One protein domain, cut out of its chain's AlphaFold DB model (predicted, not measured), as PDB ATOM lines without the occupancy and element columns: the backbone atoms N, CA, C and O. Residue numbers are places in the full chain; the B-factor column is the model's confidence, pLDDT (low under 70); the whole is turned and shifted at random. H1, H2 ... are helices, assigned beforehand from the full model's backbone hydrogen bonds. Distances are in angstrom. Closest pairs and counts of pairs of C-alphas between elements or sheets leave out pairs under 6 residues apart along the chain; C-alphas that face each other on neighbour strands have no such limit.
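What this domain is: This is residues 113 to 145 and 153 to 210 of the 378 residues of an uncharacterized protein of Phytomonas sp. isolate EM1 (UniProt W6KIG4). A long helix, H2, makes the longest axis, and the chain folds back from its last residues into the shorter H3, forming a helical hairpin with unequal arms. The short helix H1 packs across H3, and residues 153 to 159 at the first end of H2 stick out. The printed part has 91 residues, with three named helices in the order H1, H2, H3 and no named strand; the class is all helix. The whole is only just compact, close to loose, with a radius of gyration of the C-alphas of 14.7 A, and elongated, spanning 52 by 27 by 19 A.

Where its parts are: H2, residues 153 to 183, measures 44.7 A from C-alpha 153 at (160.363, 109.203, 199.183) to C-alpha 183. H3, residues 190 to 207, measures 25.4 A and ends with C-alpha 207 at (153.963, 109.207, 223.943). H1, residues 129 to 134, measures 9.0 A and begins with C-alpha 129 at (157.264, 93.261, 227.426).

How they stand to each other: H2 and H3, a helical hairpin, touch at a shallow tilt of 21 degrees, opposite ways. Their closest C-alphas, those of Arg 168 and Ser 207, are 7.1 A apart, and H2 touches H3 with residues 168 to 182 alone. H1 touches H3 about perpendicular, at 87 degrees; their closest C-alphas, those of Tyr 131 and Val 199, are 5.2 A apart. H1 and H2 only just touch, with 3 pairs of C-alphas within 8 A, the closest being Ala 134 and Ser 174 at 7.2 A; their lines are about perpendicular, at 77 degrees. Every O i to N i+4 pair is within hydrogen-bond range in H1 and H3, and 26 of 27 are in H2.

The domain as a whole: The C-alphas farthest apart, those of Glu 153 and His 187, are 51.8 A apart. Residues 146 to 152 are not printed, and C-alphas 145 and 153 are 17.4 A apart across this cut, which interrupts the link from H1 to H2. The link from H2 to H3 is short, with 6 residues. Residues 113 to 128 hold no named element, and residues 122 to 127 stand free. The mean pLDDT of the printed part is 71.2; residues 113 to 130, 136 to 145, 153 to 157 and 210 are under 70.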
ATOM      1  N   LEU A 113     163.652 106.865 212.518       47.62
ATOM      2  CA  LEU A 113     163.319 105.448 212.287       47.62
ATOM      3  C   LEU A 113     161.899 105.044 212.735       47.62
ATOM      4  O   LEU A 113     161.401 103.982 212.362       47.62
ATOM      5  N   GLY A 114     161.168 105.933 213.415       46.97
ATOM      6  CA  GLY A 114     159.789 105.686 213.853       46.97
ATOM      7  C   GLY A 114     159.672 104.683 215.012       46.97
ATOM      8  O   GLY A 114     160.666 104.229 215.579       46.97
ATOM      9  N   PHE A 115     158.435 104.337 215.392       46.22
ATOM     10  CA  PHE A 115     158.122 103.452 216.533       46.22
ATOM     11  C   PHE A 115     158.707 102.028 216.429       46.22
ATOM     12  O   PHE A 115     158.695 101.301 217.420       46.22
ATOM     13  N   GLY A 116     159.190 101.622 215.251       42.75
ATOM     14  CA  GLY A 116     159.622 100.252 214.969       42.75
ATOM     15  C   GLY A 116     161.031  99.883 215.443       42.75
ATOM     16  O   GLY A 116     161.270  98.703 215.662       42.75
ATOM     17  N   GLU A 117     161.945 100.844 215.626       42.12
ATOM     18  CA  GLU A 117     163.389 100.528 215.747       42.12
ATOM     19  C   GLU A 117     164.027 100.953 217.085       42.12
ATOM     20  O   GLU A 117     165.037 100.400 217.504       42.12
ATOM     21  N   VAL A 118     163.387 101.860 217.836       44.22
ATOM     22  CA  VAL A 118     163.905 102.374 219.130       44.22
ATOM     23  C   VAL A 118     163.733 101.372 220.287       44.22
ATOM     24  O   VAL A 118     164.269 101.550 221.381       44.22
ATOM     25  N   LEU A 119     162.995 100.287 220.064       47.47
ATOM     26  CA  LEU A 119     162.800  99.209 221.031       47.47
ATOM     27  C   LEU A 119     163.461  97.944 220.495       47.47
ATOM     28  O   LEU A 119     162.790  96.955 220.210       47.47
ATOM     29  N   ASN A 120     164.785  98.003 220.338       42.47
ATOM     30  CA  ASN A 120     165.579  96.844 219.962       42.47
ATOM     31  C   ASN A 120     165.330  95.733 221.011       42.47
ATOM     32  O   ASN A 120     165.626  95.932 222.194       42.47
ATOM     33  N   PRO A 121     164.732  94.589 220.634       46.59
ATOM     34  CA  PRO A 121     164.242  93.588 221.586       46.59
ATOM     35  C   PRO A 121     165.361  92.881 222.361       46.59
ATOM     36  O   PRO A 121     165.075  92.152 223.306       46.59
ATOM     37  N   SER A 122     166.625  93.091 221.983       48.41
ATOM     38  CA  SER A 122     167.802  92.542 222.661       48.41
ATOM     39  C   SER A 122     168.066  93.144 224.046       48.41
ATOM     40  O   SER A 122     168.666  92.461 224.870       48.41
ATOM     41  N   ASP A 123     167.595  94.368 224.315       50.12
ATOM     42  CA  ASP A 123     167.843  95.085 225.581       50.12
ATOM     43  C   ASP A 123     166.605  95.181 226.489       50.12
ATOM     44  O   ASP A 123     166.677  95.714 227.597       50.12
ATOM     45  N   ILE A 124     165.451  94.684 226.033       57.16
ATOM     46  CA  ILE A 124     164.191  94.773 226.776       57.16
ATOM     47  C   ILE A 124     164.009  93.495 227.587       57.16
ATOM     48  O   ILE A 124     163.764  92.418 227.045       57.16
ATOM     49  N   ASP A 125     164.100  93.631 228.905       56.53
ATOM     50  CA  ASP A 125     163.874  92.531 229.834       56.53
ATOM     51  C   ASP A 125     162.445  91.972 229.666       56.53
ATOM     52  O   ASP A 125     161.481  92.725 229.491       56.53
ATOM     53  N   ASN A 126     162.271  90.647 229.733       60.03
ATOM     54  CA  ASN A 126     160.992  89.974 229.430       60.03
ATOM     55  C   ASN A 126     159.814  90.489 230.284       60.03
ATOM     56  O   ASN A 126     158.656  90.365 229.887       60.03
ATOM     57  N   SER A 127     160.112  91.079 231.446       59.31
ATOM     58  CA  SER A 127     159.131  91.704 232.334       59.31
ATOM     59  C   SER A 127     158.580  93.039 231.810       59.31
ATOM     60  O   SER A 127     157.426  93.361 232.090       59.31
ATOM     61  N   GLU A 128     159.349  93.804 231.025       59.50
ATOM     62  CA  GLU A 128     158.894  95.060 230.415       59.50
ATOM     63  C   GLU A 128     157.922  94.817 229.251       59.50
ATOM     64  O   GLU A 128     157.017  95.619 228.997       59.50
ATOM     65  N   LEU A 129     158.063  93.670 228.581       63.75
ATOM     66  CA  LEU A 129     157.264  93.261 227.426       63.75
ATOM     67  C   LEU A 129     155.758  93.165 227.742       63.75
ATOM     68  O   LEU A 129     154.915  93.408 226.871       63.75
ATOM     69  N   ASP A 130     155.411  92.848 228.990       65.69
ATOM     70  CA  ASP A 130     154.026  92.731 229.454       65.69
ATOM     71  C   ASP A 130     153.326  94.099 229.579       65.69
ATOM     72  O   ASP A 130     152.122  94.204 229.326       65.69
ATOM     73  N   TYR A 131     154.056  95.180 229.885       76.12
ATOM     74  CA  TYR A 131     153.472  96.531 229.965       76.12
ATOM     75  C   TYR A 131     153.210  97.112 228.574       76.12
ATOM     76  O   TYR A 131     152.155  97.700 228.332       76.12
ATOM     77  N   TYR A 132     154.112  96.872 227.620       74.94
ATOM     78  CA  TYR A 132     153.885  97.223 226.216       74.94
ATOM     79  C   TYR A 132     152.751  96.400 225.590       74.94
ATOM     80  O   TYR A 132     152.052  96.883 224.695       74.94
ATOM     81  N   GLN A 133     152.508  95.178 226.079       78.00
ATOM     82  CA  GLN A 133     151.339  94.385 225.695       78.00
ATOM     83  C   GLN A 133     150.032  95.009 226.178       78.00
ATOM     84  O   GLN A 133     149.073  95.055 225.407       78.00
ATOM     85  N   ALA A 134     149.987  95.516 227.413       74.44
ATOM     86  CA  ALA A 134     148.812  96.218 227.931       74.44
ATOM     87  C   ALA A 134     148.454  97.452 227.082       74.44
ATOM     88  O   ALA A 134     147.279  97.800 226.971       74.44
ATOM     89  N   LEU A 135     149.454  98.058 226.435       76.69
ATOM     90  CA  LEU A 135     149.290  99.184 225.515       76.69
ATOM     91  C   LEU A 135     149.031  98.767 224.055       76.69
ATOM     92  O   LEU A 135     148.761  99.631 223.224       76.69
ATOM     93  N   GLY A 136     149.057  97.465 223.740       68.75
ATOM     94  CA  GLY A 136     148.772  96.920 222.406       68.75
ATOM     95  C   GLY A 136     149.958  96.914 221.432       68.75
ATOM     96  O   GLY A 136     149.766  96.686 220.242       68.75
ATOM     97  N   VAL A 137     151.186  97.140 221.914       67.81
ATOM     98  CA  VAL A 137     152.364  97.404 221.062       67.81
ATOM     99  C   VAL A 137     153.231  96.153 220.815       67.81
ATOM    100  O   VAL A 137     153.955  96.088 219.826       67.81
ATOM    101  N   LYS A 138     153.104  95.102 221.642       58.88
ATOM    102  CA  LYS A 138     153.977  93.899 221.658       58.88
ATOM    103  C   LYS A 138     154.234  93.240 220.291       58.88
ATOM    104  O   LYS A 138     155.369  92.878 220.005       58.88
ATOM    105  N   GLY A 139     153.213  93.103 219.441       53.31
ATOM    106  CA  GLY A 139     153.351  92.463 218.122       53.31
ATOM    107  C   GLY A 139     154.014  93.335 217.049       53.31
ATOM    108  O   GLY A 139     154.474  92.809 216.041       53.31
ATOM    109  N   ARG A 140     154.084  94.655 217.260       56.78
ATOM    110  CA  ARG A 140     154.641  95.614 216.291       56.78
ATOM    111  C   ARG A 140     156.123  95.903 216.534       56.78
ATOM    112  O   ARG A 140     156.827  96.209 215.585       56.78
ATOM    113  N   LEU A 141     156.605  95.687 217.762       51.94
ATOM    114  CA  LEU A 141     158.034  95.748 218.120       51.94
ATOM    115  C   LEU A 141     158.879  94.675 217.416       51.94
ATOM    116  O   LEU A 141     160.082  94.827 217.275       51.94
ATOM    117  N   HIS A 142     158.245  93.577 216.995       42.28
ATOM    118  CA  HIS A 142     158.903  92.455 216.318       42.28
ATOM    119  C   HIS A 142     158.817  92.544 214.789       42.28
ATOM    120  O   HIS A 142     159.354  91.686 214.094       42.28
ATOM    121  N   SER A 143     158.112  93.542 214.253       42.75
ATOM    122  CA  SER A 143     157.848  93.652 212.822       42.75
ATOM    123  C   SER A 143     158.749  94.712 212.200       42.75
ATOM    124  O   SER A 143     158.273  95.717 211.681       42.75
ATOM    125  N   SER A 144     160.057  94.457 212.199       42.12
ATOM    126  CA  SER A 144     161.015  95.098 211.290       42.12
ATOM    127  C   SER A 144     160.816  94.563 209.860       42.12
ATOM    128  O   SER A 144     161.729  94.017 209.238       42.12
ATOM    129  N   ALA A 145     159.583  94.607 209.356       37.53
ATOM    130  CA  ALA A 145     159.266  94.199 207.997       37.53
ATOM    131  C   ALA A 145     159.424  95.431 207.107       37.53
ATOM    132  O   ALA A 145     158.666  96.392 207.227       37.53
ATOM    133  N   GLU A 153     159.981 108.813 197.813       55.78
ATOM    134  CA  GLU A 153     160.363 109.203 199.183       55.78
ATOM    135  C   GLU A 153     159.289 110.032 199.926       55.78
ATOM    136  O   GLU A 153     159.033 109.826 201.112       55.78
ATOM    137  N   ASN A 154     158.566 110.896 199.202       58.81
ATOM    138  CA  ASN A 154     157.466 111.705 199.744       58.81
ATOM    139  C   ASN A 154     156.201 110.909 200.118       58.81
ATOM    140  O   ASN A 154     155.448 111.339 200.994       58.81
ATOM    141  N   ASP A 155     155.936 109.782 199.461       63.53
ATOM    142  CA  ASP A 155     154.778 108.934 199.754       63.53
ATOM    143  C   ASP A 155     155.090 107.914 200.853       63.53
ATOM    144  O   ASP A 155     154.221 107.636 201.682       63.53
ATOM    145  N   ALA A 156     156.334 107.435 200.933       68.69
ATOM    146  CA  ALA A 156     156.795 106.586 202.032       68.69
ATOM    147  C   ALA A 156     156.719 107.321 203.382       68.69
ATOM    148  O   ALA A 156     156.217 106.788 204.374       68.69
ATOM    149  N   ASP A 157     157.130 108.589 203.411       69.69
ATOM    150  CA  ASP A 157     157.062 109.395 204.623       69.69
ATOM    151  C   ASP A 157     155.620 109.684 205.079       69.69
ATOM    152  O   ASP A 157     155.301 109.582 206.264       69.69
ATOM    153  N   LYS A 158     154.711 109.986 204.145       77.12
ATOM    154  CA  LYS A 158     153.282 110.159 204.457       77.12
ATOM    155  C   LYS A 158     152.664 108.885 205.027       77.12
ATOM    156  O   LYS A 158     151.877 108.951 205.970       77.12
ATOM    157  N   GLN A 159     153.010 107.726 204.469       75.44
ATOM    158  CA  GLN A 159     152.545 106.436 204.981       75.44
ATOM    159  C   GLN A 159     153.062 106.194 206.400       75.44
ATOM    160  O   GLN A 159     152.267 105.869 207.283       75.44
ATOM    161  N   ARG A 160     154.340 106.484 206.657       73.06
ATOM    162  CA  ARG A 160     154.925 106.406 207.998       73.06
ATOM    163  C   ARG A 160     154.224 107.336 208.993       73.06
ATOM    164  O   ARG A 160     153.896 106.903 210.094       73.06
ATOM    165  N   ARG A 161     153.923 108.585 208.611       75.69
ATOM    166  CA  ARG A 161     153.159 109.527 209.456       75.69
ATOM    167  C   ARG A 161     151.776 108.982 209.817       75.69
ATOM    168  O   ARG A 161     151.397 108.987 210.986       75.69
ATOM    169  N   ARG A 162     151.049 108.425 208.843       79.38
ATOM    170  CA  ARG A 162     149.732 107.797 209.071       79.38
ATOM    171  C   ARG A 162     149.809 106.609 210.022       79.38
ATOM    172  O   ARG A 162     148.945 106.456 210.884       79.38
ATOM    173  N   GLU A 163     150.812 105.753 209.864       77.12
ATOM    174  CA  GLU A 163     151.015 104.594 210.733       77.12
ATOM    175  C   GLU A 163     151.359 105.014 212.161       77.12
ATOM    176  O   GLU A 163     150.707 104.554 213.101       77.12
ATOM    177  N   ASN A 164     152.293 105.952 212.326       78.12
ATOM    178  CA  ASN A 164     152.661 106.510 213.626       78.12
ATOM    179  C   ASN A 164     151.459 107.171 214.313       78.12
ATOM    180  O   ASN A 164     151.208 106.928 215.495       78.12
ATOM    181  N   TYR A 165     150.661 107.943 213.573       81.25
ATOM    182  CA  TYR A 165     149.440 108.555 214.092       81.25
ATOM    183  C   TYR A 165     148.424 107.508 214.560       81.25
ATOM    184  O   TYR A 165     147.904 107.597 215.674       81.25
ATOM    185  N   ARG A 166     148.174 106.466 213.755       82.25
ATOM    186  CA  ARG A 166     147.291 105.350 214.135       82.25
ATOM    187  C   ARG A 166     147.784 104.658 215.404       82.25
ATOM    188  O   ARG A 166     146.992 104.454 216.320       82.25
ATOM    189  N   VAL A 167     149.080 104.367 215.489       80.81
ATOM    190  CA  VAL A 167     149.701 103.735 216.661       80.81
ATOM    191  C   VAL A 167     149.554 104.613 217.906       80.81
ATOM    192  O   VAL A 167     149.121 104.119 218.945       80.81
ATOM    193  N   ARG A 168     149.811 105.924 217.814       79.88
ATOM    194  CA  ARG A 168     149.594 106.871 218.925       79.88
ATOM    195  C   ARG A 168     148.147 106.860 219.413       79.88
ATOM    196  O   ARG A 168     147.905 106.820 220.617       79.88
ATOM    197  N   GLN A 169     147.183 106.882 218.493       85.38
ATOM    198  CA  GLN A 169     145.762 106.850 218.844       85.38
ATOM    199  C   GLN A 169     145.366 105.521 219.499       85.38
ATOM    200  O   GLN A 169     144.595 105.517 220.459       85.38
ATOM    201  N   GLU A 170     145.904 104.394 219.027       84.25
ATOM    202  CA  GLU A 170     145.705 103.079 219.648       84.25
ATOM    203  C   GLU A 170     146.285 103.027 221.070       84.25
ATOM    204  O   GLU A 170     145.580 102.616 221.990       84.25
ATOM    205  N   ILE A 171     147.516 103.514 221.271       85.81
ATOM    206  CA  ILE A 171     148.181 103.585 222.585       85.81
ATOM    207  C   ILE A 171     147.400 104.490 223.546       85.81
ATOM    208  O   ILE A 171     147.217 104.164 224.717       85.81
ATOM    209  N   LYS A 172     146.903 105.632 223.061       87.94
ATOM    210  CA  LYS A 172     146.098 106.553 223.870       87.94
ATOM    211  C   LYS A 172     144.787 105.912 224.312       87.94
ATOM    212  O   LYS A 172     144.429 106.002 225.484       87.94
ATOM    213  N   LYS A 173     144.093 105.228 223.399       89.69
ATOM    214  CA  LYS A 173     142.854 104.501 223.713       89.69
ATOM    215  C   LYS A 173     143.107 103.346 224.680       89.69
ATOM    216  O   LYS A 173     142.354 103.191 225.637       89.69
ATOM    217  N   SER A 174     144.157 102.553 224.471       88.31
ATOM    218  CA  SER A 174     144.486 101.428 225.355       88.31
ATOM    219  C   SER A 174     144.859 101.904 226.761       88.31
ATOM    220  O   SER A 174     144.399 101.321 227.744       88.31
ATOM    221  N   TYR A 175     145.592 103.013 226.867       89.88
ATOM    222  CA  TYR A 175     145.905 103.647 228.142       89.88
ATOM    223  C   TYR A 175     144.666 104.218 228.844       89.88
ATOM    224  O   TYR A 175     144.499 103.993 230.040       89.88
ATOM    225  N   GLN A 176     143.755 104.881 228.124       90.31
ATOM    226  CA  GLN A 176     142.479 105.347 228.689       90.31
ATOM    227  C   GLN A 176     141.645 104.182 229.233       90.31
ATOM    228  O   GLN A 176     141.202 104.227 230.377       90.31
ATOM    229  N   ILE A 177     141.525 103.092 228.471       89.94
ATOM    230  CA  ILE A 177     140.847 101.870 228.922       89.94
ATOM    231  C   ILE A 177     141.539 101.286 230.163       89.94
ATOM    232  O   ILE A 177     140.869 100.780 231.064       89.94
ATOM    233  N   HIS A 178     142.874 101.328 230.230       87.75
ATOM    234  CA  HIS A 178     143.616 100.891 231.413       87.75
ATOM    235  C   HIS A 178     143.286 101.760 232.630       87.75
ATOM    236  O   HIS A 178     142.947 101.221 233.682       87.75
ATOM    237  N   GLN A 179     143.316 103.086 232.479       88.50
ATOM    238  CA  GLN A 179     142.973 104.021 233.549       88.50
ATOM    239  C   GLN A 179     141.528 103.859 234.021       88.50
ATOM    240  O   GLN A 179     141.283 103.866 235.223       88.50
ATOM    241  N   GLU A 180     140.575 103.660 233.112       89.31
ATOM    242  CA  GLU A 180     139.174 103.410 233.465       89.31
ATOM    243  C   GLU A 180     139.020 102.112 234.265       89.31
ATOM    244  O   GLU A 180     138.343 102.098 235.293       89.31
ATOM    245  N   LYS A 181     139.698 101.031 233.852       85.69
ATOM    246  CA  LYS A 181     139.708  99.760 234.593       85.69
ATOM    247  C   LYS A 181     140.303  99.916 235.989       85.69
ATOM    248  O   LYS A 181     139.786  99.319 236.926       85.69
ATOM    249  N   GLN A 182     141.360 100.713 236.138       82.44
ATOM    250  CA  GLN A 182     141.956 101.011 237.443       82.44
ATOM    251  C   GLN A 182     141.048 101.907 238.293       82.44
ATOM    252  O   GLN A 182     140.883 101.657 239.481       82.44
ATOM    253  N   GLY A 183     140.406 102.909 237.691       80.38
ATOM    254  CA  GLY A 183     139.481 103.819 238.371       80.38
ATOM    255  C   GLY A 183     138.213 103.134 238.890       80.38
ATOM    256  O   GLY A 183     137.613 103.601 239.853       80.38
ATOM    257  N   GLN A 184     137.826 101.999 238.299       83.25
ATOM    258  CA  GLN A 184     136.743 101.145 238.800       83.25
ATOM    259  C   GLN A 184     137.140 100.330 240.044       83.25
ATOM    260  O   GLN A 184     136.267  99.814 240.747       83.25
ATOM    261  N   LEU A 185     138.436 100.204 240.348       79.81
ATOM    262  CA  LEU A 185     138.915  99.476 241.519       79.81
ATOM    263  C   LEU A 185     138.935 100.404 242.741       79.81
ATOM    264  O   LEU A 185     139.745 101.318 242.842       79.81
ATOM    265  N   VAL A 186     138.077 100.116 243.725       70.50
ATOM    266  CA  VAL A 186     138.018 100.861 244.998       70.50
ATOM    267  C   VAL A 186     139.304 100.683 245.823       70.50
ATOM    268  O   VAL A 186     139.714 101.586 246.552       70.50
ATOM    269  N   HIS A 187     139.971  99.529 245.702       73.25
ATOM    270  CA  HIS A 187     141.276  99.281 246.309       73.25
ATOM    271  C   HIS A 187     142.134  98.372 245.423       73.25
ATOM    272  O   HIS A 187     141.746  97.256 245.085       73.25
ATOM    273  N   CYS A 188     143.326  98.850 245.085       76.25
ATOM    274  CA  CYS A 188     144.339  98.136 244.319       76.25
ATOM    275  C   CYS A 188     145.556  97.951 245.242       76.25
ATOM    276  O   CYS A 188     146.108  98.922 245.765       76.25
ATOM    277  N   GLY A 189     145.932  96.693 245.508       83.69
ATOM    278  CA  GLY A 189     147.076  96.359 246.365       83.69
ATOM    279  C   GLY A 189     148.418  96.826 245.778       83.69
ATOM    280  O   GLY A 189     148.500  97.233 244.620       83.69
ATOM    281  N   ARG A 190     149.510  96.722 246.552       80.81
ATOM    282  CA  ARG A 190     150.845  97.240 246.164       80.81
ATOM    283  C   ARG A 190     151.360  96.713 244.818       80.81
ATOM    284  O   ARG A 190     151.973  97.465 244.069       80.81
ATOM    285  N   SER A 191     151.103  95.446 244.500       81.50
ATOM    286  CA  SER A 191     151.507  94.838 243.224       81.50
ATOM    287  C   SER A 191     150.745  95.420 242.031       81.50
ATOM    288  O   SER A 191     151.325  95.631 240.972       81.50
ATOM    289  N   CYS A 192     149.461  95.722 242.211       80.81
ATOM    290  CA  CYS A 192     148.618  96.341 241.197       80.81
ATOM    291  C   CYS A 192     149.026  97.813 240.969       80.81
ATOM    292  O   CYS A 192     149.188  98.220 239.821       80.81
ATOM    293  N   GLN A 193     149.344  98.563 242.034       81.44
ATOM    294  CA  GLN A 193     149.877  99.930 241.920       81.44
ATOM    295  C   GLN A 193     151.244  99.977 241.228       81.44
ATOM    296  O   GLN A 193     151.528 100.904 240.477       81.44
ATOM    297  N   ALA A 194     152.113  98.994 241.485       83.00
ATOM    298  CA  ALA A 194     153.407  98.906 240.815       83.00
ATOM    299  C   ALA A 194     153.242  98.674 239.304       83.00
ATOM    300  O   ALA A 194     153.883  99.367 238.515       83.00
ATOM    301  N   LYS A 195     152.332  97.772 238.910       82.62
ATOM    302  CA  LYS A 195     152.011  97.516 237.498       82.62
ATOM    303  C   LYS A 195     151.414  98.738 236.807       82.62
ATOM    304  O   LYS A 195     151.829  99.057 235.701       82.62
ATOM    305  N   ASP A 196     150.486  99.438 237.456       84.88
ATOM    306  CA  ASP A 196     149.899 100.674 236.920       84.88
ATOM    307  C   ASP A 196     150.971 101.746 236.678       84.88
ATOM    308  O   ASP A 196     151.075 102.296 235.584       84.88
ATOM    309  N   LYS A 197     151.880 101.945 237.644       85.00
ATOM    310  CA  LYS A 197     153.035 102.839 237.470       85.00
ATOM    311  C   LYS A 197     153.923 102.426 236.299       85.00
ATOM    312  O   LYS A 197     154.382 103.290 235.561       85.00
ATOM    313  N   GLN A 198     154.173 101.132 236.108       83.38
ATOM    314  CA  GLN A 198     154.974 100.641 234.982       83.38
ATOM    315  C   GLN A 198     154.274 100.862 233.636       83.38
ATOM    316  O   GLN A 198     154.917 101.312 232.690       83.38
ATOM    317  N   VAL A 199     152.958 100.642 233.556       85.56
ATOM    318  CA  VAL A 199     152.155 100.957 232.360       85.56
ATOM    319  C   VAL A 199     152.155 102.461 232.086       85.56
ATOM    320  O   VAL A 199     152.319 102.870 230.939       85.56
ATOM    321  N   GLN A 200     152.050 103.296 233.121       85.31
ATOM    322  CA  GLN A 200     152.149 104.750 232.998       85.31
ATOM    323  C   GLN A 200     153.531 105.192 232.499       85.31
ATOM    324  O   GLN A 200     153.621 106.061 231.635       85.31
ATOM    325  N   ILE A 201     154.616 104.597 233.005       83.31
ATOM    326  CA  ILE A 201     155.980 104.872 232.531       83.31
ATOM    327  C   ILE A 201     156.131 104.450 231.066       83.31
ATOM    328  O   ILE A 201     156.647 105.229 230.266       83.31
ATOM    329  N   ALA A 202     155.635 103.267 230.692       83.00
ATOM    330  CA  ALA A 202     155.662 102.784 229.314       83.00
ATOM    331  C   ALA A 202     154.857 103.698 228.373       83.00
ATOM    332  O   ALA A 202     155.347 104.070 227.309       83.00
ATOM    333  N   TYR A 203     153.666 104.140 228.788       85.62
ATOM    334  CA  TYR A 203     152.862 105.113 228.047       85.62
ATOM    335  C   TYR A 203     153.593 106.448 227.891       85.62
ATOM    336  O   TYR A 203     153.660 106.991 226.790       85.62
ATOM    337  N   ASN A 204     154.180 106.972 228.969       83.12
ATOM    338  CA  ASN A 204     154.952 108.211 228.922       83.12
ATOM    339  C   ASN A 204     156.139 108.083 227.960       83.12
ATOM    340  O   ASN A 204     156.350 108.980 227.154       83.12
ATOM    341  N   LYS A 205     156.857 106.955 227.975       79.88
ATOM    342  CA  LYS A 205     157.967 106.688 227.051       79.88
ATOM    343  C   LYS A 205     157.496 106.667 225.594       79.88
ATOM    344  O   LYS A 205     158.060 107.378 224.770       79.88
ATOM    345  N   LEU A 206     156.424 105.938 225.282       77.62
ATOM    346  CA  LEU A 206     155.881 105.864 223.918       77.62
ATOM    347  C   LEU A 206     155.301 107.203 223.438       77.62
ATOM    348  O   LEU A 206     155.547 107.622 222.314       77.62
ATOM    349  N   SER A 207     154.547 107.901 224.284       79.12
ATOM    350  CA  SER A 207     153.963 109.207 223.943       79.12
ATOM    351  C   SER A 207     155.024 110.303 223.783       79.12
ATOM    352  O   SER A 207     154.868 111.180 222.931       79.12
ATOM    353  N   SER A 208     156.122 110.213 224.544       75.44
ATOM    354  CA  SER A 208     157.287 111.099 224.438       75.44
ATOM    355  C   SER A 208     158.115 110.872 223.175       75.44
ATOM    356  O   SER A 208     158.967 111.695 222.849       75.44
ATOM    357  N   GLN A 209     157.879 109.791 222.432       75.12
ATOM    358  CA  GLN A 209     158.633 109.528 221.217       75.12
ATOM    359  C   GLN A 209     158.378 110.621 220.173       75.12
ATOM    360  O   GLN A 209     157.260 111.123 220.002       75.12
ATOM    361  N   VAL A 210     159.443 111.018 219.488       68.75
ATOM    362  CA  VAL A 210     159.426 112.016 218.421       68.75
ATOM    363  C   VAL A 210     159.418 111.274 217.085       68.75
ATOM    364  O   VAL A 210     160.280 110.434 216.853       68.75
TER     365      VAL A 210